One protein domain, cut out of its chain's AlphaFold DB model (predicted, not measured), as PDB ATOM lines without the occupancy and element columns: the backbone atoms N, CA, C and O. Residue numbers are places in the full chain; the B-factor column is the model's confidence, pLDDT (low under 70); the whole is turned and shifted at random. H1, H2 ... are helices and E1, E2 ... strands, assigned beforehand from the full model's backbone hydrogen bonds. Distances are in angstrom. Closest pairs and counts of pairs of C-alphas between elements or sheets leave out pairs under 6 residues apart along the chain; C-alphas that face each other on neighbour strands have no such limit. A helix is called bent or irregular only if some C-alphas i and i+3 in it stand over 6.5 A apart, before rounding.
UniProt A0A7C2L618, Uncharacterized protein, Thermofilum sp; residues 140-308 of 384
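Overview. This is residues 140 to 308 of the 384 residues of an uncharacterized protein of Thermofilum sp (UniProt A0A7C2L618). A strongly twisted sheet of four strands, E3 to E6, has two long helices, H6 and H8, side by side over one face and H1 over the other. On the side of H6 away from this sheet, H2, H3 and H4 form a second group of helices, joined to the rest by the small strand pair E1 and E2, while the short helices H5, H7 and H9 stand where E4, E5 and E6 end. The printed part has 169 residues with nine named helices and six named strands, in the order H1 E1 H2 H3 H4 E2 E3 E4 H5 H6 E5 H7 H8 E6 H9; the class is mixed, helices and strands. The larger sheet runs E3 E4 E5 E6 and is mixed, E1 and E2 are antiparallel, and the whole is compact, with a radius of gyration of the C-alphas of 16.0 A and spans of 45 by 39 by 22 A.

Along the chain. Find C-alpha 141 at (-89.661, 11.965, -9.462); from there H1 runs to residue 150. E1 is residues 160 to 164, and H2, residues 167 to 181, covers 21.1 A. H3 is residues 184 to 194, H4 residues 197 to 209 with 19.5 A, and E2 residues 210 to 214. E3, residues 217 to 221, comes before E4, residues 224 to 231, 21.3 A long. After H5, residues 233 to 238, look for C-alpha 240 at (-79.101, 2.044, -13.971), where H6 begins its 25.5 A to residue 257. E5 is residues 261 to 265 and H7 residues 267 to 272. H8, residues 275 to 295, is the longest helix at 30.6 A. E6 is residues 299 to 301, and H9, residues 304 to 308, ends at C-alpha 308, (-81.373, 23.628, -3.515). H7 is irregular, with C-alphas 268 and 271 7.2 A apart, and H8 only just, with C-alphas 276 and 279 6.53 A apart.

Arrangement. Start at the sheet, where E3 and E4 form an antiparallel hairpin, N 219 to O 226 being 2.9 A. E4 and E5 are parallel, with N 264 and O 229 at 2.7 A, as are E5 and E6, with N 300 and O 263 at 2.8 A. E4, H5 H6, E5 and E5, H7 H8, E6 are strand-helix-strand units, parallel neighbours joined through helices, with right-handed crossovers. Three layers result from helices on both faces: H6 and H8 on one at heights of 9.9 A and 9.8 A, H1 on the other at 8.8 A. H6 and H8 touch at a shallow tilt of 19 degrees, the same way, closest at C-alphas 240 and 284, 5.6 A. H2 touches H6, closest at C-alphas 172 and 252, 6.0 A, at a steep tilt of 50 degrees. H4 touches H2 with residues 204 to 209 alone, closest at C-alphas 208 and 170, 4.9 A. H8 touches H3 with residues 287 to 291 alone, closest at C-alphas 291 and 186, 7.5 A. Between E1 and E2, N 161 and O 213 are 2.8 A apart. H5 touches H8, about perpendicular at 81 degrees, closest at C-alphas 237 and 281, 4.1 A. H9 touches H7, closest at C-alphas 304 and 268, 3.5 A. Every O i to N i+4 pair is within hydrogen-bond range in H1, H2, H3, H5, H6 and H9; H4 has 7 of 9, H8 15 of 17, and H7 0 of 2, beside 2 of 3 O i to N i+3 pairs.

Size, cuts and confidence. The C-alphas farthest apart, those of Pro 167 and Gly 308, are 47.4 A from each other. The printed part has no cut, and no link is long. Mean pLDDT of the printed part is 87.8; look for values under 70 at residue 140, residues 272 to 275 and residue 308.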
ATOM      1  N   SER A 140     -88.073  10.853  -5.777       62.72
ATOM      2  CA  SER A 140     -87.502  12.093  -6.312       62.72
ATOM      3  C   SER A 140     -87.969  12.423  -7.726       62.72
ATOM      4  O   SER A 140     -87.572  13.455  -8.275       62.72
ATOM      5  N   GLU A 141     -88.891  11.627  -8.268       73.44
ATOM      6  CA  GLU A 141     -89.661  11.965  -9.462       73.44
ATOM      7  C   GLU A 141     -90.465  13.256  -9.237       73.44
ATOM      8  O   GLU A 141     -90.345  14.212 -10.006       73.44
ATOM      9  N   GLU A 142     -91.190  13.354  -8.116       78.25
ATOM     10  CA  GLU A 142     -91.962  14.554  -7.757       78.25
ATOM     11  C   GLU A 142     -91.093  15.798  -7.610       78.25
ATOM     12  O   GLU A 142     -91.521  16.918  -7.902       78.25
ATOM     13  N   LEU A 143     -89.837  15.616  -7.210       77.38
ATOM     14  CA  LEU A 143     -88.889  16.709  -7.164       77.38
ATOM     15  C   LEU A 143     -88.540  17.206  -8.571       77.38
ATOM     16  O   LEU A 143     -88.485  18.416  -8.786       77.38
ATOM     17  N   VAL A 144     -88.320  16.301  -9.529       82.94
ATOM     18  CA  VAL A 144     -88.095  16.682 -10.931       82.94
ATOM     19  C   VAL A 144     -89.338  17.360 -11.494       82.94
ATOM     20  O   VAL A 144     -89.217  18.443 -12.067       82.94
ATOM     21  N   LYS A 145     -90.531  16.797 -11.262       87.69
ATOM     22  CA  LYS A 145     -91.798  17.417 -11.675       87.69
ATOM     23  C   LYS A 145     -91.929  18.831 -11.124       87.69
ATOM     24  O   LYS A 145     -92.273  19.744 -11.865       87.69
ATOM     25  N   GLU A 146     -91.616  19.039  -9.851       85.62
ATOM     26  CA  GLU A 146     -91.719  20.354  -9.225       85.62
ATOM     27  C   GLU A 146     -90.674  21.351  -9.756       85.62
ATOM     28  O   GLU A 146     -91.006  22.512 -10.004       85.62
ATOM     29  N   VAL A 147     -89.437  20.913 -10.015       84.44
ATOM     30  CA  VAL A 147     -88.429  21.750 -10.692       84.44
ATOM     31  C   VAL A 147     -88.917  22.168 -12.085       84.44
ATOM     32  O   VAL A 147     -88.777  23.335 -12.462       84.44
ATOM     33  N   LEU A 148     -89.537  21.252 -12.831       87.56
ATOM     34  CA  LEU A 148     -90.111  21.538 -14.146       87.56
ATOM     35  C   LEU A 148     -91.291  22.513 -14.056       87.56
ATOM     36  O   LEU A 148     -91.315  23.500 -14.794       87.56
ATOM     37  N   ARG A 149     -92.211  22.311 -13.103       89.06
ATOM     38  CA  ARG A 149     -93.340  23.224 -12.847       89.06
ATOM     39  C   ARG A 149     -92.866  24.645 -12.549       89.06
ATOM     40  O   ARG A 149     -93.348  25.596 -13.162       89.06
ATOM     41  N   ARG A 150     -91.867  24.798 -11.674       86.81
ATOM     42  CA  ARG A 150     -91.261  26.107 -11.361       86.81
ATOM     43  C   ARG A 150     -90.528  26.737 -12.544       86.81
ATOM     44  O   ARG A 150     -90.414  27.957 -12.600       86.81
ATOM     45  N   SER A 151     -90.073  25.921 -13.489       83.56
ATOM     46  CA  SER A 151     -89.455  26.371 -14.741       83.56
ATOM     47  C   SER A 151     -90.487  26.721 -15.827       83.56
ATOM     48  O   SER A 151     -90.108  27.010 -16.956       83.56
ATOM     49  N   GLY A 152     -91.787  26.713 -15.500       85.31
ATOM     50  CA  GLY A 152     -92.872  27.113 -16.400       85.31
ATOM     51  C   GLY A 152     -93.461  25.978 -17.240       85.31
ATOM     52  O   GLY A 152     -94.385  26.216 -18.020       85.31
ATOM     53  N   PHE A 153     -92.979  24.744 -17.079       87.31
ATOM     54  CA  PHE A 153     -93.568  23.586 -17.744       87.31
ATOM     55  C   PHE A 153     -94.845  23.158 -17.027       87.31
ATOM     56  O   PHE A 153     -94.900  23.096 -15.801       87.31
ATOM     57  N   ARG A 154     -95.886  22.798 -17.780       88.19
ATOM     58  CA  ARG A 154     -97.014  22.074 -17.180       88.19
ATOM     59  C   ARG A 154     -96.640  20.597 -17.132       88.19
ATOM     60  O   ARG A 154     -96.027  20.085 -18.056       88.19
ATOM     61  N   VAL A 155     -96.971  19.910 -16.054       87.12
ATOM     62  CA  VAL A 155     -96.620  18.497 -15.896       87.12
ATOM     63  C   VAL A 155     -97.892  17.749 -15.552       87.12
ATOM     64  O   VAL A 155     -98.521  18.055 -14.539       87.12
ATOM     65  N   GLY A 156     -98.294  16.835 -16.430       84.75
ATOM     66  CA  GLY A 156     -99.415  15.923 -16.216       84.75
ATOM     67  C   GLY A 156     -98.952  14.558 -15.713       84.75
ATOM     68  O   GLY A 156     -97.763  14.241 -15.769       84.75
ATOM     69  N   GLU A 157     -99.900  13.747 -15.252       81.69
ATOM     70  CA  GLU A 157     -99.627  12.384 -14.787       81.69
ATOM     71  C   GLU A 157     -99.251  11.444 -15.940       81.69
ATOM     72  O   GLU A 157     -99.882  11.439 -17.006       81.69
ATOM     73  N   GLY A 158     -98.200  10.657 -15.705       73.75
ATOM     74  CA  GLY A 158     -97.743   9.582 -16.571       73.75
ATOM     75  C   GLY A 158     -98.721   8.407 -16.644       73.75
ATOM     76  O   GLY A 158     -99.589   8.243 -15.787       73.75
ATOM     77  N   ARG A 159     -98.617   7.586 -17.694       81.69
ATOM     78  CA  ARG A 159     -99.437   6.374 -17.878       81.69
ATOM     79  C   ARG A 159     -98.607   5.253 -18.496       81.69
ATOM     80  O   ARG A 159     -97.476   5.449 -18.932       81.69
ATOM     81  N   THR A 160     -99.193   4.064 -18.550       85.69
ATOM     82  CA  THR A 160     -98.640   2.940 -19.306       85.69
ATOM     83  C   THR A 160     -98.990   3.077 -20.781       85.69
ATOM     84  O   THR A 160    -100.140   3.346 -21.136       85.69
ATOM     85  N   GLU A 161     -98.014   2.832 -21.642       84.56
ATOM     86  CA  GLU A 161     -98.200   2.663 -23.072       84.56
ATOM     87  C   GLU A 161     -97.605   1.324 -23.503       84.56
ATOM     88  O   GLU A 161     -96.508   0.940 -23.100       84.56
ATOM     89  N   GLY A 162     -98.370   0.593 -24.308       83.56
ATOM     90  CA  GLY A 162     -97.966  -0.688 -24.858       83.56
ATOM     91  C   GLY A 162     -97.772  -0.598 -26.360       83.56
ATOM     92  O   GLY A 162     -98.547   0.060 -27.071       83.56
ATOM     93  N   LEU A 163     -96.767  -1.309 -26.845       89.31
ATOM     94  CA  LEU A 163     -96.527  -1.513 -28.257       89.31
ATOM     95  C   LEU A 163     -96.601  -3.014 -28.537       89.31
ATOM     96  O   LEU A 163     -95.942  -3.810 -27.878       89.31
ATOM     97  N   ARG A 164     -97.492  -3.410 -29.450       91.38
ATOM     98  CA  ARG A 164     -97.712  -4.822 -29.798       91.38
ATOM     99  C   ARG A 164     -96.714  -5.250 -30.864       91.38
ATOM    100  O   ARG A 164     -96.313  -4.417 -31.669       91.38
ATOM    101  N   ALA A 165     -96.386  -6.541 -30.905       92.06
ATOM    102  CA  ALA A 165     -95.576  -7.111 -31.975       92.06
ATOM    103  C   ALA A 165     -96.141  -6.748 -33.358       92.06
ATOM    104  O   ALA A 165     -97.310  -7.011 -33.654       92.06
ATOM    105  N   SER A 166     -95.293  -6.185 -34.213       93.69
ATOM    106  CA  SER A 166     -95.575  -5.949 -35.629       93.69
ATOM    107  C   SER A 166     -94.264  -5.951 -36.429       93.69
ATOM    108  O   SER A 166     -93.188  -5.885 -35.822       93.69
ATOM    109  N   PRO A 167     -94.309  -6.065 -37.769       93.25
ATOM    110  CA  PRO A 167     -93.112  -5.965 -38.605       93.25
ATOM    111  C   PRO A 167     -92.324  -4.673 -38.360       93.25
ATOM    112  O   PRO A 167     -91.113  -4.728 -38.195       93.25
ATOM    113  N   GLU A 168     -93.010  -3.540 -38.196       92.56
ATOM    114  CA  GLU A 168     -92.379  -2.239 -37.946       92.56
ATOM    115  C   GLU A 168     -91.580  -2.231 -36.635       92.56
ATOM    116  O   GLU A 168     -90.490  -1.669 -36.572       92.56
ATOM    117  N   VAL A 169     -92.079  -2.903 -35.590       93.25
ATOM    118  CA  VAL A 169     -91.339  -3.067 -34.325       93.25
ATOM    119  C   VAL A 169     -90.086  -3.890 -34.532       93.25
ATOM    120  O   VAL A 169     -89.027  -3.545 -34.013       93.25
ATOM    121  N   LYS A 170     -90.202  -4.993 -35.275       94.81
ATOM    122  CA  LYS A 170     -89.077  -5.891 -35.539       94.81
ATOM    123  C   LYS A 170     -87.978  -5.159 -36.296       94.81
ATOM    124  O   LYS A 170     -86.824  -5.219 -35.875       94.81
ATOM    125  N   ASP A 171     -88.358  -4.434 -37.339       94.06
ATOM    126  CA  ASP A 171     -87.441  -3.654 -38.164       94.06
ATOM    127  C   ASP A 171     -86.785  -2.529 -37.352       94.06
ATOM    128  O   ASP A 171     -85.566  -2.352 -37.411       94.06
ATOM    129  N   SER A 172     -87.566  -1.830 -36.522       93.69
ATOM    130  CA  SER A 172     -87.065  -0.790 -35.618       93.69
ATOM    131  C   SER A 172     -86.041  -1.337 -34.617       93.69
ATOM    132  O   SER A 172     -84.945  -0.790 -34.472       93.69
ATOM    133  N   VAL A 173     -86.350  -2.464 -33.968       95.06
ATOM    134  CA  VAL A 173     -85.451  -3.121 -33.009       95.06
ATOM    135  C   VAL A 173     -84.157  -3.587 -33.680       95.06
ATOM    136  O   VAL A 173     -83.083  -3.427 -33.098       95.06
ATOM    137  N   GLU A 174     -84.218  -4.140 -34.894       94.69
ATOM    138  CA  GLU A 174     -83.011  -4.546 -35.627       94.69
ATOM    139  C   GLU A 174     -82.169  -3.344 -36.059       94.69
ATOM    140  O   GLU A 174     -80.960  -3.312 -35.818       94.69
ATOM    141  N   GLY A 175     -82.798  -2.309 -36.623       91.31
ATOM    142  CA  GLY A 175     -82.103  -1.075 -36.994       91.31
ATOM    143  C   GLY A 175     -81.413  -0.426 -35.792       91.31
ATOM    144  O   GLY A 175     -80.257   0.009 -35.869       91.31
ATOM    145  N   PHE A 176     -82.092  -0.435 -34.648       89.12
ATOM    146  CA  PHE A 176     -81.556  -0.007 -33.368       89.12
ATOM    147  C   PHE A 176     -80.359  -0.861 -32.911       89.12
ATOM    148  O   PHE A 176     -79.309  -0.317 -32.545       89.12
ATOM    149  N   LYS A 177     -80.497  -2.191 -32.943       93.56
ATOM    150  CA  LYS A 177     -79.456  -3.142 -32.527       93.56
ATOM    151  C   LYS A 177     -78.181  -2.925 -33.338       93.56
ATOM    152  O   LYS A 177     -77.100  -2.794 -32.763       93.56
ATOM    153  N   GLU A 178     -78.312  -2.773 -34.651       92.19
ATOM    154  CA  GLU A 178     -77.193  -2.457 -35.539       92.19
ATOM    155  C   GLU A 178     -76.573  -1.086 -35.230       92.19
ATOM    156  O   GLU A 178     -75.347  -0.934 -35.215       92.19
ATOM    157  N   LYS A 179     -77.388  -0.070 -34.914       90.56
ATOM    158  CA  LYS A 179     -76.894   1.263 -34.529       90.56
ATOM    159  C   LYS A 179     -76.050   1.226 -33.253       90.56
ATOM    160  O   LYS A 179     -75.039   1.944 -33.196       90.56
ATOM    161  N   LEU A 180     -76.443   0.412 -32.268       91.56
ATOM    162  CA  LEU A 180     -75.663   0.180 -31.052       91.56
ATOM    163  C   LEU A 180     -74.383  -0.605 -31.334       91.56
ATOM    164  O   LEU A 180     -73.323  -0.176 -30.896       91.56
ATOM    165  N   LYS A 181     -74.450  -1.705 -32.095       92.62
ATOM    166  CA  LYS A 181     -73.278  -2.546 -32.404       92.62
ATOM    167  C   LYS A 181     -72.160  -1.795 -33.129       92.62
ATOM    168  O   LYS A 181     -70.985  -2.122 -32.966       92.62
ATOM    169  N   ARG A 182     -72.504  -0.762 -33.906       93.44
ATOM    170  CA  ARG A 182     -71.515   0.139 -34.527       93.44
ATOM    171  C   ARG A 182     -70.670   0.889 -33.496       93.44
ATOM    172  O   ARG A 182     -69.517   1.201 -33.781       93.44
ATOM    173  N   ASP A 183     -71.222   1.171 -32.320       93.38
ATOM    174  CA  ASP A 183     -70.492   1.743 -31.193       93.38
ATOM    175  C   ASP A 183     -70.041   0.617 -30.254       93.38
ATOM    176  O   ASP A 183     -70.705   0.278 -29.276       93.38
ATOM    177  N   LYS A 184     -68.895   0.011 -30.577       93.81
ATOM    178  CA  LYS A 184     -68.351  -1.127 -29.818       93.81
ATOM    179  C   LYS A 184     -68.136  -0.801 -28.339       93.81
ATOM    180  O   LYS A 184     -68.292  -1.680 -27.498       93.81
ATOM    181  N   ALA A 185     -67.769   0.439 -28.015       93.88
ATOM    182  CA  ALA A 185     -67.532   0.844 -26.635       93.88
ATOM    183  C   ALA A 185     -68.847   0.853 -25.849       93.88
ATOM    184  O   ALA A 185     -68.946   0.188 -24.816       93.88
ATOM    185  N   LEU A 186     -69.874   1.521 -26.382       94.38
ATOM    186  CA  LEU A 186     -71.198   1.540 -25.764       94.38
ATOM    187  C   LEU A 186     -71.809   0.135 -25.700       94.38
ATOM    188  O   LEU A 186     -72.343  -0.247 -24.663       94.38
ATOM    189  N   TRP A 187     -71.691  -0.661 -26.767       95.00
ATOM    190  CA  TRP A 187     -72.165  -2.047 -26.786       95.00
ATOM    191  C   TRP A 187     -71.538  -2.891 -25.674       95.00
ATOM    192  O   TRP A 187     -72.251  -3.613 -24.978       95.00
ATOM    193  N   ASN A 188     -70.227  -2.770 -25.458       95.31
ATOM    194  CA  ASN A 188     -69.529  -3.493 -24.397       95.31
ATOM    195  C   ASN A 188     -69.947  -3.006 -23.001       95.31
ATOM    196  O   ASN A 188     -70.173  -3.828 -22.112       95.31
ATOM    197  N   GLU A 189     -70.079  -1.690 -22.800       94.88
ATOM    198  CA  GLU A 189     -70.567  -1.117 -21.534       94.88
ATOM    199  C   GLU A 189     -71.981  -1.632 -21.202       94.88
ATOM    200  O   GLU A 189     -72.229  -2.098 -20.086       94.88
ATOM    201  N   LEU A 190     -72.887  -1.623 -22.184       95.38
ATOM    202  CA  LEU A 190     -74.243  -2.154 -22.041       95.38
ATOM    203  C   LEU A 190     -74.227  -3.667 -21.805       95.38
ATOM    204  O   LEU A 190     -74.888  -4.158 -20.898       95.38
ATOM    205  N   SER A 191     -73.433  -4.417 -22.560       95.44
ATOM    206  CA  SER A 191     -73.341  -5.870 -22.407       95.44
ATOM    207  C   SER A 191     -72.881  -6.252 -21.005       95.44
ATOM    208  O   SER A 191     -73.487  -7.113 -20.372       95.44
ATOM    209  N   ASN A 192     -71.879  -5.557 -20.464       94.88
ATOM    210  CA  ASN A 192     -71.439  -5.752 -19.083       94.88
ATOM    211  C   ASN A 192     -72.558  -5.454 -18.078       94.88
ATOM    212  O   ASN A 192     -72.751  -6.221 -17.134       94.88
ATOM    213  N   LEU A 193     -73.334  -4.389 -18.303       94.31
ATOM    214  CA  LEU A 193     -74.468  -4.036 -17.450       94.31
ATOM    215  C   LEU A 193     -75.569  -5.112 -17.447       94.31
ATOM    216  O   LEU A 193     -76.155  -5.394 -16.400       94.31
ATOM    217  N   PHE A 194     -75.839  -5.738 -18.593       94.75
ATOM    218  CA  PHE A 194     -76.821  -6.821 -18.709       94.75
ATOM    219  C   PHE A 194     -76.278  -8.185 -18.251       94.75
ATOM    220  O   PHE A 194     -77.044  -9.142 -18.125       94.75
ATOM    221  N   GLY A 195     -74.983  -8.285 -17.938       93.81
ATOM    222  CA  GLY A 195     -74.329  -9.526 -17.517       93.81
ATOM    223  C   GLY A 195     -73.892 -10.422 -18.681       93.81
ATOM    224  O   GLY A 195     -73.893 -11.644 -18.532       93.81
ATOM    225  N   GLY A 196     -73.565  -9.821 -19.825       94.44
ATOM    226  CA  GLY A 196     -73.032 -10.452 -21.033       94.44
ATOM    227  C   GLY A 196     -73.779 -10.036 -22.305       94.44
ATOM    228  O   GLY A 196     -74.957  -9.678 -22.252       94.44
ATOM    229  N   GLU A 197     -73.111 -10.140 -23.460       93.31
ATOM    230  CA  GLU A 197     -73.694  -9.797 -24.772       93.31
ATOM    231  C   GLU A 197     -74.981 -10.580 -25.049       93.31
ATOM    232  O   GLU A 197     -75.982 -10.000 -25.457       93.31
ATOM    233  N   ASN A 198     -74.996 -11.880 -24.734       95.19
ATOM    234  CA  ASN A 198     -76.167 -12.737 -24.936       95.19
ATOM    235  C   ASN A 198     -77.408 -12.216 -24.199       95.19
ATOM    236  O   ASN A 198     -78.500 -12.273 -24.749       95.19
ATOM    237  N   LYS A 199     -77.248 -11.676 -22.982       96.38
ATOM    238  CA  LYS A 199     -78.369 -11.145 -22.188       96.38
ATOM    239  C   LYS A 199     -78.863  -9.801 -22.715       96.38
ATOM    240  O   LYS A 199     -80.063  -9.543 -22.686       96.38
ATOM    241  N   LEU A 200     -77.954  -8.953 -23.203       95.69
ATOM    242  CA  LEU A 200     -78.337  -7.721 -23.894       95.69
ATOM    243  C   LEU A 200     -79.098  -8.049 -25.185       95.69
ATOM    244  O   LEU A 200     -80.145  -7.462 -25.450       95.69
ATOM    245  N   GLU A 201     -78.606  -9.006 -25.971       95.44
ATOM    246  CA  GLU A 201     -79.284  -9.451 -27.187       95.44
ATOM    247  C   GLU A 201     -80.642 -10.088 -26.903       95.44
ATOM    248  O   GLU A 201     -81.597  -9.795 -27.617       95.44
ATOM    249  N   GLU A 202     -80.748 -10.924 -25.870       96.25
ATOM    250  CA  GLU A 202     -82.007 -11.521 -25.423       96.25
ATOM    251  C   GLU A 202     -83.025 -10.440 -25.056       96.25
ATOM    252  O   GLU A 202     -84.152 -10.466 -25.551       96.25
ATOM    253  N   PHE A 203     -82.608  -9.436 -24.278       96.06
ATOM    254  CA  PHE A 203     -83.462  -8.297 -23.956       96.06
ATOM    255  C   PHE A 203     -83.917  -7.554 -25.218       96.06
ATOM    256  O   PHE A 203     -85.116  -7.348 -25.402       96.06
ATOM    257  N   LEU A 204     -82.998  -7.185 -26.117       95.62
ATOM    258  CA  LEU A 204     -83.356  -6.473 -27.350       95.62
ATOM    259  C   LEU A 204     -84.294  -7.309 -28.225       95.62
ATOM    260  O   LEU A 204     -85.273  -6.787 -28.744       95.62
ATOM    261  N   ASN A 205     -84.042  -8.612 -28.344       95.69
ATOM    262  CA  ASN A 205     -84.913  -9.519 -29.080       95.69
ATOM    263  C   ASN A 205     -86.306  -9.608 -28.448       95.69
ATOM    264  O   ASN A 205     -87.277  -9.630 -29.195       95.69
ATOM    265  N   SER A 206     -86.422  -9.573 -27.116       95.69
ATOM    266  CA  SER A 206     -87.731  -9.577 -26.445       95.69
ATOM    267  C   SER A 206     -88.610  -8.380 -26.831       95.69
ATOM    268  O   SER A 206     -89.827  -8.508 -26.898       95.69
ATOM    269  N   LEU A 207     -88.017  -7.228 -27.184       95.44
ATOM    270  CA  LEU A 207     -88.780  -6.040 -27.593       95.44
ATOM    271  C   LEU A 207     -89.537  -6.243 -28.917       95.44
ATOM    272  O   LEU A 207     -90.526  -5.554 -29.171       95.44
ATOM    273  N   LYS A 208     -89.106  -7.197 -29.750       95.06
ATOM    274  CA  LYS A 208     -89.755  -7.557 -31.025       95.06
ATOM    275  C   LYS A 208     -91.134  -8.176 -30.836       95.06
ATOM    276  O   LYS A 208     -91.980  -8.065 -31.725       95.06
ATOM    277  N   ASP A 209     -91.349  -8.807 -29.688       93.44
ATOM    278  CA  ASP A 209     -92.621  -9.430 -29.320       93.44
ATOM    279  C   ASP A 209     -93.614  -8.403 -28.748       93.44
ATOM    280  O   ASP A 209     -94.748  -8.728 -28.387       93.44
ATOM    281  N   GLY A 210     -93.219  -7.128 -28.749       90.38
ATOM    282  CA  GLY A 210     -93.942  -6.047 -28.114       90.38
ATOM    283  C   GLY A 210     -93.555  -5.895 -26.649       90.38
ATOM    284  O   GLY A 210     -92.912  -6.747 -26.040       90.38
ATOM    285  N   PHE A 211     -93.928  -4.760 -26.075       93.19
ATOM    286  CA  PHE A 211     -93.607  -4.428 -24.695       93.19
ATOM    287  C   PHE A 211     -94.597  -3.416 -24.132       93.19
ATOM    288  O   PHE A 211     -95.235  -2.655 -24.862       93.19
ATOM    289  N   GLU A 212     -94.677  -3.379 -22.807       90.31
ATOM    290  CA  GLU A 212     -95.288  -2.281 -22.070       90.31
ATOM    291  C   GLU A 212     -94.216  -1.407 -21.428       90.31
ATOM    292  O   GLU A 212     -93.142  -1.865 -21.013       90.31
ATOM    293  N   ARG A 213     -94.524  -0.117 -21.364       86.44
ATOM    294  CA  ARG A 213     -93.631   0.930 -20.898       86.44
ATOM    295  C   ARG A 213     -94.429   1.948 -20.092       86.44
ATOM    296  O   ARG A 213     -95.476   2.403 -20.543       86.44
ATOM    297  N   ARG A 214     -93.954   2.308 -18.901       84.94
ATOM    298  CA  ARG A 214     -94.606   3.310 -18.043       84.94
ATOM    299  C   ARG A 214     -93.822   4.597 -18.064       84.94
ATOM    300  O   ARG A 214     -92.751   4.613 -17.489       84.94
ATOM    301  N   TYR A 215     -94.355   5.650 -18.660       87.62
ATOM    302  CA  TYR A 215     -93.671   6.933 -18.602       87.62
ATOM    303  C   TYR A 215     -94.090   7.749 -17.383       87.62
ATOM    304  O   TYR A 215     -95.223   7.631 -16.910       87.62
ATOM    305  N   ASP A 216     -93.181   8.598 -16.917       88.12
ATOM    306  CA  ASP A 216     -93.313   9.309 -15.642       88.12
ATOM    307  C   ASP A 216     -94.264  10.524 -15.759       88.12
ATOM    308  O   ASP A 216     -95.073  10.808 -14.867       88.12
ATOM    309  N   ALA A 217     -94.235  11.242 -16.893       89.69
ATOM    310  CA  ALA A 217     -95.101  12.408 -17.101       89.69
ATOM    311  C   ALA A 217     -95.403  12.755 -18.570       89.69
ATOM    312  O   ALA A 217     -94.737  12.307 -19.503       89.69
ATOM    313  N   ILE A 218     -96.395  13.635 -18.766       89.62
ATOM    314  CA  ILE A 218     -96.619  14.360 -20.029       89.62
ATOM    315  C   ILE A 218     -96.305  15.838 -19.819       89.62
ATOM    316  O   ILE A 218     -96.864  16.473 -18.921       89.62
ATOM    317  N   ILE A 219     -95.462  16.401 -20.684       88.75
ATOM    318  CA  ILE A 219     -95.059  17.808 -20.627       88.75
ATOM    319  C   ILE A 219     -95.511  18.510 -21.912       88.75
ATOM    320  O   ILE A 219     -95.047  18.139 -22.993       88.75
ATOM    321  N   PRO A 220     -96.409  19.513 -21.851       86.31
ATOM    322  CA  PRO A 220     -96.707  20.358 -22.982       86.31
ATOM    323  C   PRO A 220     -95.671  21.479 -23.095       86.31
ATOM    324  O   PRO A 220     -95.449  22.247 -22.156       86.31
ATOM    325  N   GLU A 221     -95.093  21.613 -24.278       83.06
ATOM    326  CA  GLU A 221     -94.064  22.597 -24.596       83.06
ATOM    327  C   GLU A 221     -94.285  23.086 -26.027       83.06
ATOM    328  O   GLU A 221     -94.443  22.288 -26.947       83.06
ATOM    329  N   GLY A 222     -94.381  24.406 -26.213       79.69
ATOM    330  CA  GLY A 222     -94.601  24.990 -27.542       79.69
ATOM    331  C   GLY A 222     -95.876  24.515 -28.257       79.69
ATOM    332  O   GLY A 222     -95.935  24.560 -29.478       79.69
ATOM    333  N   GLY A 223     -96.886  24.033 -27.522       77.62
ATOM    334  CA  GLY A 223     -98.122  23.479 -28.093       77.62
ATOM    335  C   GLY A 223     -98.064  21.988 -28.453       77.62
ATOM    336  O   GLY A 223     -99.099  21.428 -28.802       77.62
ATOM    337  N   ALA A 224     -96.909  21.330 -28.313       81.75
ATOM    338  CA  ALA A 224     -96.761  19.881 -28.461       81.75
ATOM    339  C   ALA A 224     -96.743  19.183 -27.093       81.75
ATOM    340  O   ALA A 224     -96.297  19.765 -26.107       81.75
ATOM    341  N   HIS A 225     -97.206  17.934 -27.038       85.56
ATOM    342  CA  HIS A 225     -97.118  17.085 -25.849       85.56
ATOM    343  C   HIS A 225     -95.966  16.094 -26.001       85.56
ATOM    344  O   HIS A 225     -95.933  15.317 -26.954       85.56
ATOM    345  N   TYR A 226     -95.048  16.114 -25.042       89.19
ATOM    346  CA  TYR A 226     -93.927  15.188 -24.967       89.19
ATOM    347  C   TYR A 226     -94.182  14.167 -23.873       89.19
ATOM    348  O   TYR A 226     -94.620  14.526 -22.773       89.19
ATOM    349  N   ARG A 227     -93.848  12.908 -24.154       90.25
ATOM    350  CA  ARG A 227     -93.642  11.937 -23.079       90.25
ATOM    351  C   ARG A 227     -92.339  12.279 -22.376       90.25
ATOM    352  O   ARG A 227     -91.358  12.627 -23.037       90.25
ATOM    353  N   ALA A 228     -92.349  12.205 -21.056       90.31
ATOM    354  CA  ALA A 228     -91.211  12.561 -20.237       90.31
ATOM    355  C   ALA A 228     -90.799  11.397 -19.344       90.31
ATOM    356  O   ALA A 228     -91.617  10.895 -18.575       90.31
ATOM    357  N   GLU A 229     -89.521  11.042 -19.423       91.38
ATOM    358  CA  GLU A 229     -88.850  10.229 -18.416       91.38
ATOM    359  C   GLU A 229     -88.174  11.132 -17.411       91.38
ATOM    360  O   GLU A 229     -87.318  11.942 -17.763       91.38
ATOM    361  N   LEU A 230     -88.562  10.995 -16.157       90.06
ATOM    362  CA  LEU A 230     -88.086  11.805 -15.059       90.06
ATOM    363  C   LEU A 230     -87.192  10.921 -14.200       90.06
ATOM    364  O   LEU A 230     -87.654  10.155 -13.363       90.06
ATOM    365  N   LYS A 231     -85.882  11.016 -14.412       88.31
ATOM    366  CA  LYS A 231     -84.912  10.220 -13.659       88.31
ATOM    367  C   LYS A 231     -84.276  11.049 -12.578       88.31
ATOM    368  O   LYS A 231     -83.539  12.002 -12.846       88.31
ATOM    369  N   ALA A 232     -84.507  10.661 -11.336       82.19
ATOM    370  CA  ALA A 232     -83.767  11.256 -10.258       82.19
ATOM    371  C   ALA A 232     -82.359  10.672 -10.129       82.19
ATOM    372  O   ALA A 232     -82.045   9.587 -10.620       82.19
ATOM    373  N   ALA A 233     -81.483  11.402  -9.438       80.75
ATOM    374  CA  ALA A 233     -80.109  10.955  -9.258       80.75
ATOM    375  C   ALA A 233     -80.003   9.673  -8.423       80.75
ATOM    376  O   ALA A 233     -79.144   8.838  -8.697       80.75
ATOM    377  N   GLN A 234     -80.874   9.500  -7.423       76.69
ATOM    378  CA  GLN A 234     -80.895   8.290  -6.604       76.69
ATOM    379  C   GLN A 234     -81.339   7.072  -7.424       76.69
ATOM    380  O   GLN A 234     -80.678   6.039  -7.358       76.69
ATOM    381  N   ASP A 235     -82.371   7.210  -8.259       79.75
ATOM    382  CA  ASP A 235     -82.870   6.123  -9.115       79.75
ATOM    383  C   ASP A 235     -81.794   5.643 -10.086       79.75
ATOM    384  O   ASP A 235     -81.554   4.444 -10.220       79.75
ATOM    385  N   LEU A 236     -81.071   6.583 -10.703       84.06
ATOM    386  CA  LEU A 236     -79.940   6.266 -11.572       84.06
ATOM    387  C   LEU A 236     -78.798   5.580 -10.819       84.06
ATOM    388  O   LEU A 236     -78.164   4.677 -11.360       84.06
ATOM    389  N   ALA A 237     -78.534   5.984  -9.575       81.12
ATOM    390  CA  ALA A 237     -77.486   5.375  -8.762       81.12
ATOM    391  C   ALA A 237     -77.819   3.934  -8.347       81.12
ATOM    392  O   ALA A 237     -76.906   3.121  -8.202       81.12
ATOM    393  N   VAL A 238     -79.103   3.631  -8.134       82.44
ATOM    394  CA  VAL A 238     -79.564   2.339  -7.602       82.44
ATOM    395  C   VAL A 238     -79.952   1.366  -8.714       82.44
ATOM    396  O   VAL A 238     -79.701   0.169  -8.584       82.44
ATOM    397  N   ASN A 239     -80.537   1.849  -9.813       86.25
ATOM    398  CA  ASN A 239     -81.099   0.997 -10.859       86.25
ATOM    399  C   ASN A 239     -80.825   1.520 -12.279       86.25
ATOM    400  O   ASN A 239     -81.732   1.781 -13.074       86.25
ATOM    401  N   VAL A 240     -79.541   1.636 -12.625       89.75
ATOM    402  CA  VAL A 240     -79.101   2.044 -13.971       89.75
ATOM    403  C   VAL A 240     -79.607   1.104 -15.069       89.75
ATOM    404  O   VAL A 240     -79.937   1.567 -16.157       89.75
ATOM    405  N   ARG A 241     -79.712  -0.205 -14.794       92.19
ATOM    406  CA  ARG A 241     -80.205  -1.179 -15.776       92.19
ATOM    407  C   ARG A 241     -81.634  -0.864 -16.189       92.19
ATOM    408  O   ARG A 241     -81.895  -0.786 -17.382       92.19
ATOM    409  N   TYR A 242     -82.522  -0.626 -15.226       90.06
ATOM    410  CA  TYR A 242     -83.895  -0.238 -15.528       90.06
ATOM    411  C   TYR A 242     -83.945   1.034 -16.380       90.06
ATOM    412  O   TYR A 242     -84.599   1.047 -17.414       90.06
ATOM    413  N   ALA A 243     -83.186   2.076 -16.024       90.69
ATOM    414  CA  ALA A 243     -83.137   3.297 -16.831       90.69
ATOM    415  C   ALA A 243     -82.656   3.029 -18.271       90.69
ATOM    416  O   ALA A 243     -83.221   3.558 -19.223       90.69
ATOM    417  N   VAL A 244     -81.652   2.169 -18.455       93.56
ATOM    418  CA  VAL A 244     -81.215   1.764 -19.795       93.56
ATOM    419  C   VAL A 244     -82.345   1.049 -20.538       93.56
ATOM    420  O   VAL A 244     -82.657   1.436 -21.658       93.56
ATOM    421  N   GLU A 245     -82.992   0.053 -19.930       93.88
ATOM    422  CA  GLU A 245     -84.102  -0.687 -20.548       93.88
ATOM    423  C   GLU A 245     -85.235   0.242 -21.010       93.88
ATOM    424  O   GLU A 245     -85.740   0.100 -22.125       93.88
ATOM    425  N   GLU A 246     -85.593   1.232 -20.196       92.12
ATOM    426  CA  GLU A 246     -86.630   2.206 -20.528       92.12
ATOM    427  C   GLU A 246     -86.212   3.135 -21.684       92.12
ATOM    428  O   GLU A 246     -87.020   3.382 -22.579       92.12
ATOM    429  N   ALA A 247     -84.947   3.572 -21.737       92.75
ATOM    430  CA  ALA A 247     -84.418   4.372 -22.849       92.75
ATOM    431  C   ALA A 247     -84.412   3.593 -24.179       92.75
ATOM    432  O   ALA A 247     -84.683   4.155 -25.242       92.75
ATOM    433  N   LEU A 248     -84.125   2.288 -24.120       93.12
ATOM    434  CA  LEU A 248     -84.167   1.394 -25.280       93.12
ATOM    435  C   LEU A 248     -85.599   1.258 -25.814       93.12
ATOM    436  O   LEU A 248     -85.832   1.397 -27.015       93.12
ATOM    437  N   LYS A 249     -86.572   1.063 -24.917       93.12
ATOM    438  CA  LYS A 249     -88.000   1.035 -25.269       93.12
ATOM    439  C   LYS A 249     -88.473   2.365 -25.860       93.12
ATOM    440  O   LYS A 249     -89.227   2.364 -26.833       93.12
ATOM    441  N   ASP A 250     -88.011   3.490 -25.317       91.81
ATOM    442  CA  ASP A 250     -88.362   4.824 -25.814       91.81
ATOM    443  C   ASP A 250     -87.857   5.075 -27.234       91.81
ATOM    444  O   ASP A 250     -88.571   5.681 -28.034       91.81
ATOM    445  N   ALA A 251     -86.666   4.577 -27.575       91.75
ATOM    446  CA  ALA A 251     -86.147   4.678 -28.935       91.75
ATOM    447  C   ALA A 251     -87.033   3.934 -29.937       91.75
ATOM    448  O   ALA A 251     -87.400   4.508 -30.960       91.75
ATOM    449  N   VAL A 252     -87.436   2.700 -29.616       92.50
ATOM    450  CA  VAL A 252     -88.349   1.915 -30.467       92.50
ATOM    451  C   VAL A 252     -89.710   2.609 -30.583       92.50
ATOM    452  O   VAL A 252     -90.270   2.727 -31.669       92.50
ATOM    453  N   LEU A 253     -90.241   3.136 -29.475       90.31
ATOM    454  CA  LEU A 253     -91.497   3.890 -29.468       90.31
ATOM    455  C   LEU A 253     -91.444   5.142 -30.353       90.31
ATOM    456  O   LEU A 253     -92.417   5.434 -31.054       90.31
ATOM    457  N   GLN A 254     -90.352   5.904 -30.288       90.31
ATOM    458  CA  GLN A 254     -90.178   7.116 -31.083       90.31
ATOM    459  C   GLN A 254     -90.068   6.790 -32.574       90.31
ATOM    460  O   GLN A 254     -90.668   7.491 -33.384       90.31
ATOM    461  N   ASP A 255     -89.356   5.723 -32.924       91.06
ATOM    462  CA  ASP A 255     -89.171   5.290 -34.307       91.06
ATOM    463  C   ASP A 255     -90.478   4.759 -34.923       91.06
ATOM    464  O   ASP A 255     -90.871   5.178 -36.008       91.06
ATOM    465  N   VAL A 256     -91.227   3.928 -34.185       91.00
ATOM    466  CA  VAL A 256     -92.470   3.316 -34.690       91.00
ATOM    467  C   VAL A 256     -93.659   4.285 -34.681       91.00
ATOM    468  O   VAL A 256     -94.462   4.287 -35.612       91.00
ATOM    469  N   ARG A 257     -93.834   5.089 -33.621       86.00
ATOM    470  CA  ARG A 257     -95.030   5.949 -33.457       86.00
ATOM    471  C   ARG A 257     -94.787   7.425 -33.744       86.00
ATOM    472  O   ARG A 257     -95.735   8.205 -33.681       86.00
ATOM    473  N   GLY A 258     -93.539   7.846 -33.943       84.38
ATOM    474  CA  GLY A 258     -93.184   9.262 -34.085       84.38
ATOM    475  C   GLY A 258     -93.505  10.117 -32.853       84.38
ATOM    476  O   GLY A 258     -93.448  11.342 -32.918       84.38
ATOM    477  N   THR A 259     -93.886   9.506 -31.726       80.88
ATOM    478  CA  THR A 259     -94.240  10.258 -30.523       80.88
ATOM    479  C   THR A 259     -92.956  10.701 -29.825       80.88
ATOM    480  O   THR A 259     -92.144   9.845 -29.461       80.88
ATOM    481  N   PRO A 260     -92.753  12.010 -29.619       87.06
ATOM    482  CA  PRO A 260     -91.484  12.509 -29.130       87.06
ATOM    483  C   PRO A 260     -91.334  12.226 -27.631       87.06
ATOM    484  O   PRO A 260     -92.237  12.497 -26.830       87.06
ATOM    485  N   VAL A 261     -90.173  11.689 -27.254       91.06
ATOM    486  CA  VAL A 261     -89.814  11.404 -25.860       91.06
ATOM    487  C   VAL A 261     -88.699  12.344 -25.422       91.06
ATOM    488  O   VAL A 261     -87.768  12.601 -26.181       91.06
ATOM    489  N   LYS A 262     -88.787  12.875 -24.202       92.06
ATOM    490  CA  LYS A 262     -87.743  13.691 -23.576       92.06
ATOM    491  C   LYS A 262     -87.338  13.085 -22.240       92.06
ATOM    492  O   LYS A 262     -88.188  12.676 -21.459       92.06
ATOM    493  N   TRP A 263     -86.046  13.079 -21.958       93.69
ATOM    494  CA  TRP A 263     -85.513  12.644 -20.670       93.69
ATOM    495  C   TRP A 263     -85.138  13.850 -19.807       93.69
ATOM    496  O   TRP A 263     -84.523  14.799 -20.280       93.69
ATOM    497  N   TYR A 264     -85.485  13.820 -18.530       91.62
ATOM    498  CA  TYR A 264     -85.149  14.848 -17.554       91.62
ATOM    499  C   TYR A 264     -84.417  14.194 -16.397       91.62
ATOM    500  O   TYR A 264     -84.991  13.428 -15.624       91.62
ATOM    501  N   ILE A 265     -83.130  14.493 -16.290       91.19
ATOM    502  CA  ILE A 265     -82.227  13.871 -15.335       91.19
ATOM    503  C   ILE A 265     -81.923  14.866 -14.217       91.19
ATOM    504  O   ILE A 265     -81.464  15.990 -14.445       91.19
ATOM    505  N   ASN A 266     -82.143  14.456 -12.972       87.12
ATOM    506  CA  ASN A 266     -81.956  15.327 -11.820       87.12
ATOM    507  C   ASN A 266     -80.492  15.445 -11.376       87.12
ATOM    508  O   ASN A 266     -80.136  15.010 -10.279       87.12
ATOM    509  N   THR A 267     -79.611  16.033 -12.186       84.25
ATOM    510  CA  THR A 267     -78.204  16.174 -11.768       84.25
ATOM    511  C   THR A 267     -77.998  17.150 -10.620       84.25
ATOM    512  O   THR A 267     -77.044  16.997  -9.856       84.25
ATOM    513  N   GLY A 268     -78.923  18.092 -10.422       72.69
ATOM    514  CA  GLY A 268     -78.885  19.030  -9.305       72.69
ATOM    515  C   GLY A 268     -78.958  18.361  -7.930       72.69
ATOM    516  O   GLY A 268     -78.581  18.973  -6.932       72.69
ATOM    517  N   MET A 269     -79.391  17.098  -7.871       76.50
ATOM    518  CA  MET A 269     -79.409  16.302  -6.646       76.50
ATOM    519  C   MET A 269     -78.024  15.767  -6.241       76.50
ATOM    520  O   MET A 269     -77.819  15.375  -5.094       76.50
ATOM    521  N   LYS A 270     -77.046  15.774  -7.153       76.12
ATOM    522  CA  LYS A 270     -75.703  15.214  -6.943       76.12
ATOM    523  C   LYS A 270     -75.024  15.626  -5.618       76.12
ATOM    524  O   LYS A 270     -74.440  14.743  -4.992       76.12
ATOM    525  N   PRO A 271     -75.099  16.890  -5.145       70.25
ATOM    526  CA  PRO A 271     -74.487  17.294  -3.872       70.25
ATOM    527  C   PRO A 271     -75.138  16.681  -2.622       70.25
ATOM    528  O   PRO A 271     -74.521  16.679  -1.563       70.25
ATOM    529  N   TYR A 272     -76.368  16.178  -2.734       69.75
ATOM    530  CA  TYR A 272     -77.155  15.635  -1.620       69.75
ATOM    531  C   TYR A 272     -77.134  14.098  -1.571       69.75
ATOM    532  O   TYR A 272     -77.773  13.487  -0.711       69.75
ATOM    533  N   LEU A 273     -76.413  13.458  -2.497       66.88
ATOM    534  CA  LEU A 273     -76.188  12.016  -2.487       66.88
ATOM    535  C   LEU A 273     -75.140  11.637  -1.437       66.88
ATOM    536  O   LEU A 273     -74.191  12.379  -1.177       66.88
ATOM    537  N   SER A 274     -75.259  10.431  -0.880       66.94
ATOM    538  CA  SER A 274     -74.173   9.860  -0.081       66.94
ATOM    539  C   SER A 274     -72.923   9.643  -0.940       66.94
ATOM    540  O   SER A 274     -73.002   9.409  -2.149       66.94
ATOM    541  N   SER A 275     -71.751   9.632  -0.302       66.25
ATOM    542  CA  SER A 275     -70.480   9.326  -0.970       66.25
ATOM    543  C   SER A 275     -70.494   7.963  -1.679       66.25
ATOM    544  O   SER A 275     -69.922   7.826  -2.758       66.25
ATOM    545  N   SER A 276     -71.210   6.979  -1.120       70.81
ATOM    546  CA  SER A 276     -71.402   5.655  -1.727       70.81
ATOM    547  C   SER A 276     -72.211   5.690  -3.027       70.81
ATOM    548  O   SER A 276     -71.908   4.939  -3.951       70.81
ATOM    549  N   LEU A 277     -73.212   6.571  -3.127       72.69
ATOM    550  CA  LEU A 277     -74.079   6.681  -4.304       72.69
ATOM    551  C   LEU A 277     -73.523   7.643  -5.355       72.69
ATOM    552  O   LEU A 277     -73.781   7.459  -6.539       72.69
ATOM    553  N   TYR A 278     -72.719   8.629  -4.957       76.69
ATOM    554  CA  TYR A 278     -72.157   9.639  -5.858       76.69
ATOM    555  C   TYR A 278     -71.389   9.034  -7.047       76.69
ATOM    556  O   TYR A 278     -71.565   9.448  -8.200       76.69
ATOM    557  N   GLY A 279     -70.531   8.046  -6.771       81.44
ATOM    558  CA  GLY A 279     -69.738   7.378  -7.805       81.44
ATOM    559  C   GLY A 279     -70.597   6.531  -8.744       81.44
ATOM    560  O   GLY A 279     -70.376   6.542  -9.954       81.44
ATOM    561  N   ALA A 280     -71.595   5.831  -8.196       84.25
ATOM    562  CA  ALA A 280     -72.550   5.050  -8.978       84.25
ATOM    563  C   ALA A 280     -73.404   5.956  -9.874       84.25
ATOM    564  O   ALA A 280     -73.492   5.708 -11.073       84.25
ATOM    565  N   PHE A 281     -73.928   7.052  -9.319       87.56
ATOM    566  CA  PHE A 281     -74.683   8.060 -10.055       87.56
ATOM    567  C   PHE A 281     -73.891   8.627 -11.232       87.56
ATOM    568  O   PHE A 281     -74.405   8.654 -12.341       87.56
ATOM    569  N   SER A 282     -72.642   9.057 -11.012       88.50
ATOM    570  CA  SER A 282     -71.850   9.695 -12.075       88.50
ATOM    571  C   SER A 282     -71.629   8.738 -13.253       88.50
ATOM    572  O   SER A 282     -71.882   9.108 -14.393       88.50
ATOM    573  N   ARG A 283     -71.281   7.471 -12.974       89.62
ATOM    574  CA  ARG A 283     -71.142   6.440 -14.018       89.62
ATOM    575  C   ARG A 283     -72.466   6.135 -14.721       89.62
ATOM    576  O   ARG A 283     -72.492   6.033 -15.942       89.62
ATOM    577  N   ALA A 284     -73.552   5.998 -13.961       91.38
ATOM    578  CA  ALA A 284     -74.876   5.717 -14.509       91.38
ATOM    579  C   ALA A 284     -75.372   6.852 -15.411       91.38
ATOM    580  O   ALA A 284     -75.831   6.602 -16.522       91.38
ATOM    581  N   ARG A 285     -75.229   8.102 -14.959       93.25
ATOM    582  CA  ARG A 285     -75.570   9.302 -15.724       93.25
ATOM    583  C   ARG A 285     -74.776   9.362 -17.021       93.25
ATOM    584  O   ARG A 285     -75.376   9.590 -18.062       93.25
ATOM    585  N   ASP A 286     -73.462   9.141 -16.977       94.06
ATOM    586  CA  ASP A 286     -72.630   9.216 -18.182       94.06
ATOM    587  C   ASP A 286     -73.015   8.135 -19.198       94.06
ATOM    588  O   ASP A 286     -73.151   8.434 -20.384       94.06
ATOM    589  N   LEU A 287     -73.273   6.905 -18.741       94.19
ATOM    590  CA  LEU A 287     -73.761   5.828 -19.604       94.19
ATOM    591  C   LEU A 287     -75.123   6.166 -20.232       94.19
ATOM    592  O   LEU A 287     -75.294   6.019 -21.441       94.19
ATOM    593  N   ILE A 288     -76.079   6.651 -19.433       94.69
ATOM    594  CA  ILE A 288     -77.414   7.030 -19.917       94.69
ATOM    595  C   ILE A 288     -77.329   8.194 -20.905       94.69
ATOM    596  O   ILE A 288     -77.929   8.123 -21.969       94.69
ATOM    597  N   VAL A 289     -76.545   9.236 -20.622       94.75
ATOM    598  CA  VAL A 289     -76.370  10.378 -21.534       94.75
ATOM    599  C   VAL A 289     -75.738   9.941 -22.855       94.75
ATOM    600  O   VAL A 289     -76.228  10.333 -23.920       94.75
ATOM    601  N   LYS A 290     -74.697   9.096 -22.818       94.31
ATOM    602  CA  LYS A 290     -74.106   8.509 -24.033       94.31
ATOM    603  C   LYS A 290     -75.156   7.737 -24.832       94.31
ATOM    604  O   LYS A 290     -75.269   7.947 -26.040       94.31
ATOM    605  N   LEU A 291     -75.939   6.889 -24.160       95.12
ATOM    606  CA  LEU A 291     -77.011   6.120 -24.784       95.12
ATOM    607  C   LEU A 291     -78.038   7.051 -25.433       95.12
ATOM    608  O   LEU A 291     -78.193   7.013 -26.646       95.12
ATOM    609  N   LEU A 292     -78.677   7.944 -24.677       94.62
ATOM    610  CA  LEU A 292     -79.709   8.860 -25.185       94.62
ATOM    611  C   LEU A 292     -79.212   9.689 -26.375       94.62
ATOM    612  O   LEU A 292     -79.900   9.780 -27.393       94.62
ATOM    613  N   THR A 293     -77.981  10.203 -26.296       93.94
ATOM    614  CA  THR A 293     -77.329  10.922 -27.401       93.94
ATOM    615  C   THR A 293     -77.216  10.038 -28.640       93.94
ATOM    616  O   THR A 293     -77.592  10.448 -29.740       93.94
ATOM    617  N   ARG A 294     -76.747   8.795 -28.477       92.38
ATOM    618  CA  ARG A 294     -76.626   7.836 -29.580       92.38
ATOM    619  C   ARG A 294     -77.982   7.489 -30.187       92.38
ATOM    620  O   ARG A 294     -78.079   7.277 -31.399       92.38
ATOM    621  N   LEU A 295     -79.026   7.448 -29.369       90.12
ATOM    622  CA  LEU A 295     -80.390   7.145 -29.796       90.12
ATOM    623  C   LEU A 295     -81.103   8.350 -30.407       90.12
ATOM    624  O   LEU A 295     -82.072   8.159 -31.133       90.12
ATOM    625  N   GLY A 296     -80.572   9.563 -30.231       89.38
ATOM    626  CA  GLY A 296     -81.224  10.790 -30.682       89.38
ATOM    627  C   GLY A 296     -82.436  11.153 -29.823       89.38
ATOM    628  O   GLY A 296     -83.363  11.791 -30.318       89.38
ATOM    629  N   ILE A 297     -82.443  10.728 -28.556       91.38
ATOM    630  CA  ILE A 297     -83.472  11.086 -27.579       91.38
ATOM    631  C   ILE A 297     -83.016  12.371 -26.870       91.38
ATOM    632  O   ILE A 297     -81.962  12.366 -26.226       91.38
ATOM    633  N   PRO A 298     -83.772  13.480 -26.967       91.94
ATOM    634  CA  PRO A 298     -83.448  14.707 -26.254       91.94
ATOM    635  C   PRO A 298     -83.463  14.495 -24.742       91.94
ATOM    636  O   PRO A 298     -84.380  13.873 -24.201       91.94
ATOM    637  N   PHE A 299     -82.493  15.084 -24.049       93.75
ATOM    638  CA  PHE A 299     -82.438  15.054 -22.596       93.75
ATOM    639  C   PHE A 299     -82.072  16.417 -22.006       93.75
ATOM    640  O   PHE A 299     -81.458  17.255 -22.666       93.75
ATOM    641  N   TYR A 300     -82.460  16.622 -20.752       92.06
ATOM    642  CA  TYR A 300     -82.260  17.852 -19.998       92.06
ATOM    643  C   TYR A 300     -81.794  17.514 -18.593       92.06
ATOM    644  O   TYR A 300     -82.229  16.527 -18.001       92.06
ATOM    645  N   GLU A 301     -80.938  18.360 -18.039       91.00
ATOM    646  CA  GLU A 301     -80.378  18.162 -16.710       91.00
ATOM    647  C   GLU A 301     -80.753  19.328 -15.798       91.00
ATOM    648  O   GLU A 301     -80.623  20.497 -16.166       91.00
ATOM    649  N   THR A 302     -81.243  19.022 -14.596       86.19
ATOM    650  CA  THR A 302     -81.551  20.058 -13.599       86.19
ATOM    651  C   THR A 302     -80.270  20.606 -12.973       86.19
ATOM    652  O   THR A 302     -79.287  19.882 -12.809       86.19
ATOM    653  N   SER A 303     -80.286  21.873 -12.552       78.12
ATOM    654  CA  SER A 303     -79.164  22.497 -11.844       78.12
ATOM    655  C   SER A 303     -79.266  22.338 -10.322       78.12
ATOM    656  O   SER A 303     -80.356  22.290  -9.742       78.12
ATOM    657  N   SER A 304     -78.117  22.333  -9.639       73.38
ATOM    658  CA  SER A 304     -78.054  22.258  -8.169       73.38
ATOM    659  C   SER A 304     -78.714  23.454  -7.478       73.38
ATOM    660  O   SER A 304     -79.232  23.317  -6.369       73.38
ATOM    661  N   SER A 305     -78.732  24.624  -8.125       71.00
ATOM    662  CA  SER A 305     -79.381  25.825  -7.593       71.00
ATOM    663  C   SER A 305     -80.904  25.693  -7.570       71.00
ATOM    664  O   SER A 305     -81.518  26.048  -6.563       71.00
ATOM    665  N   ALA A 306     -81.504  25.136  -8.628       72.00
ATOM    666  CA  ALA A 306     -82.943  24.902  -8.711       72.00
ATOM    667  C   ALA A 306     -83.411  23.896  -7.647       72.00
ATOM    668  O   ALA A 306     -84.365  24.161  -6.914       72.00
ATOM    669  N   VAL A 307     -82.681  22.784  -7.501       71.44
ATOM    670  CA  VAL A 307     -82.960  21.766  -6.475       71.44
ATOM    671  C   VAL A 307     -82.765  22.333  -5.068       71.44
ATOM    672  O   VAL A 307     -83.638  22.185  -4.215       71.44
ATOM    673  N   GLY A 308     -81.659  23.041  -4.824       67.69
ATOM    674  CA  GLY A 308     -81.373  23.628  -3.515       67.69
ATOM    675  C   GLY A 308     -82.390  24.685  -3.084       67.69
ATOM    676  O   GLY A 308     -82.759  24.737  -1.912       67.69
TER     677      GLY A 308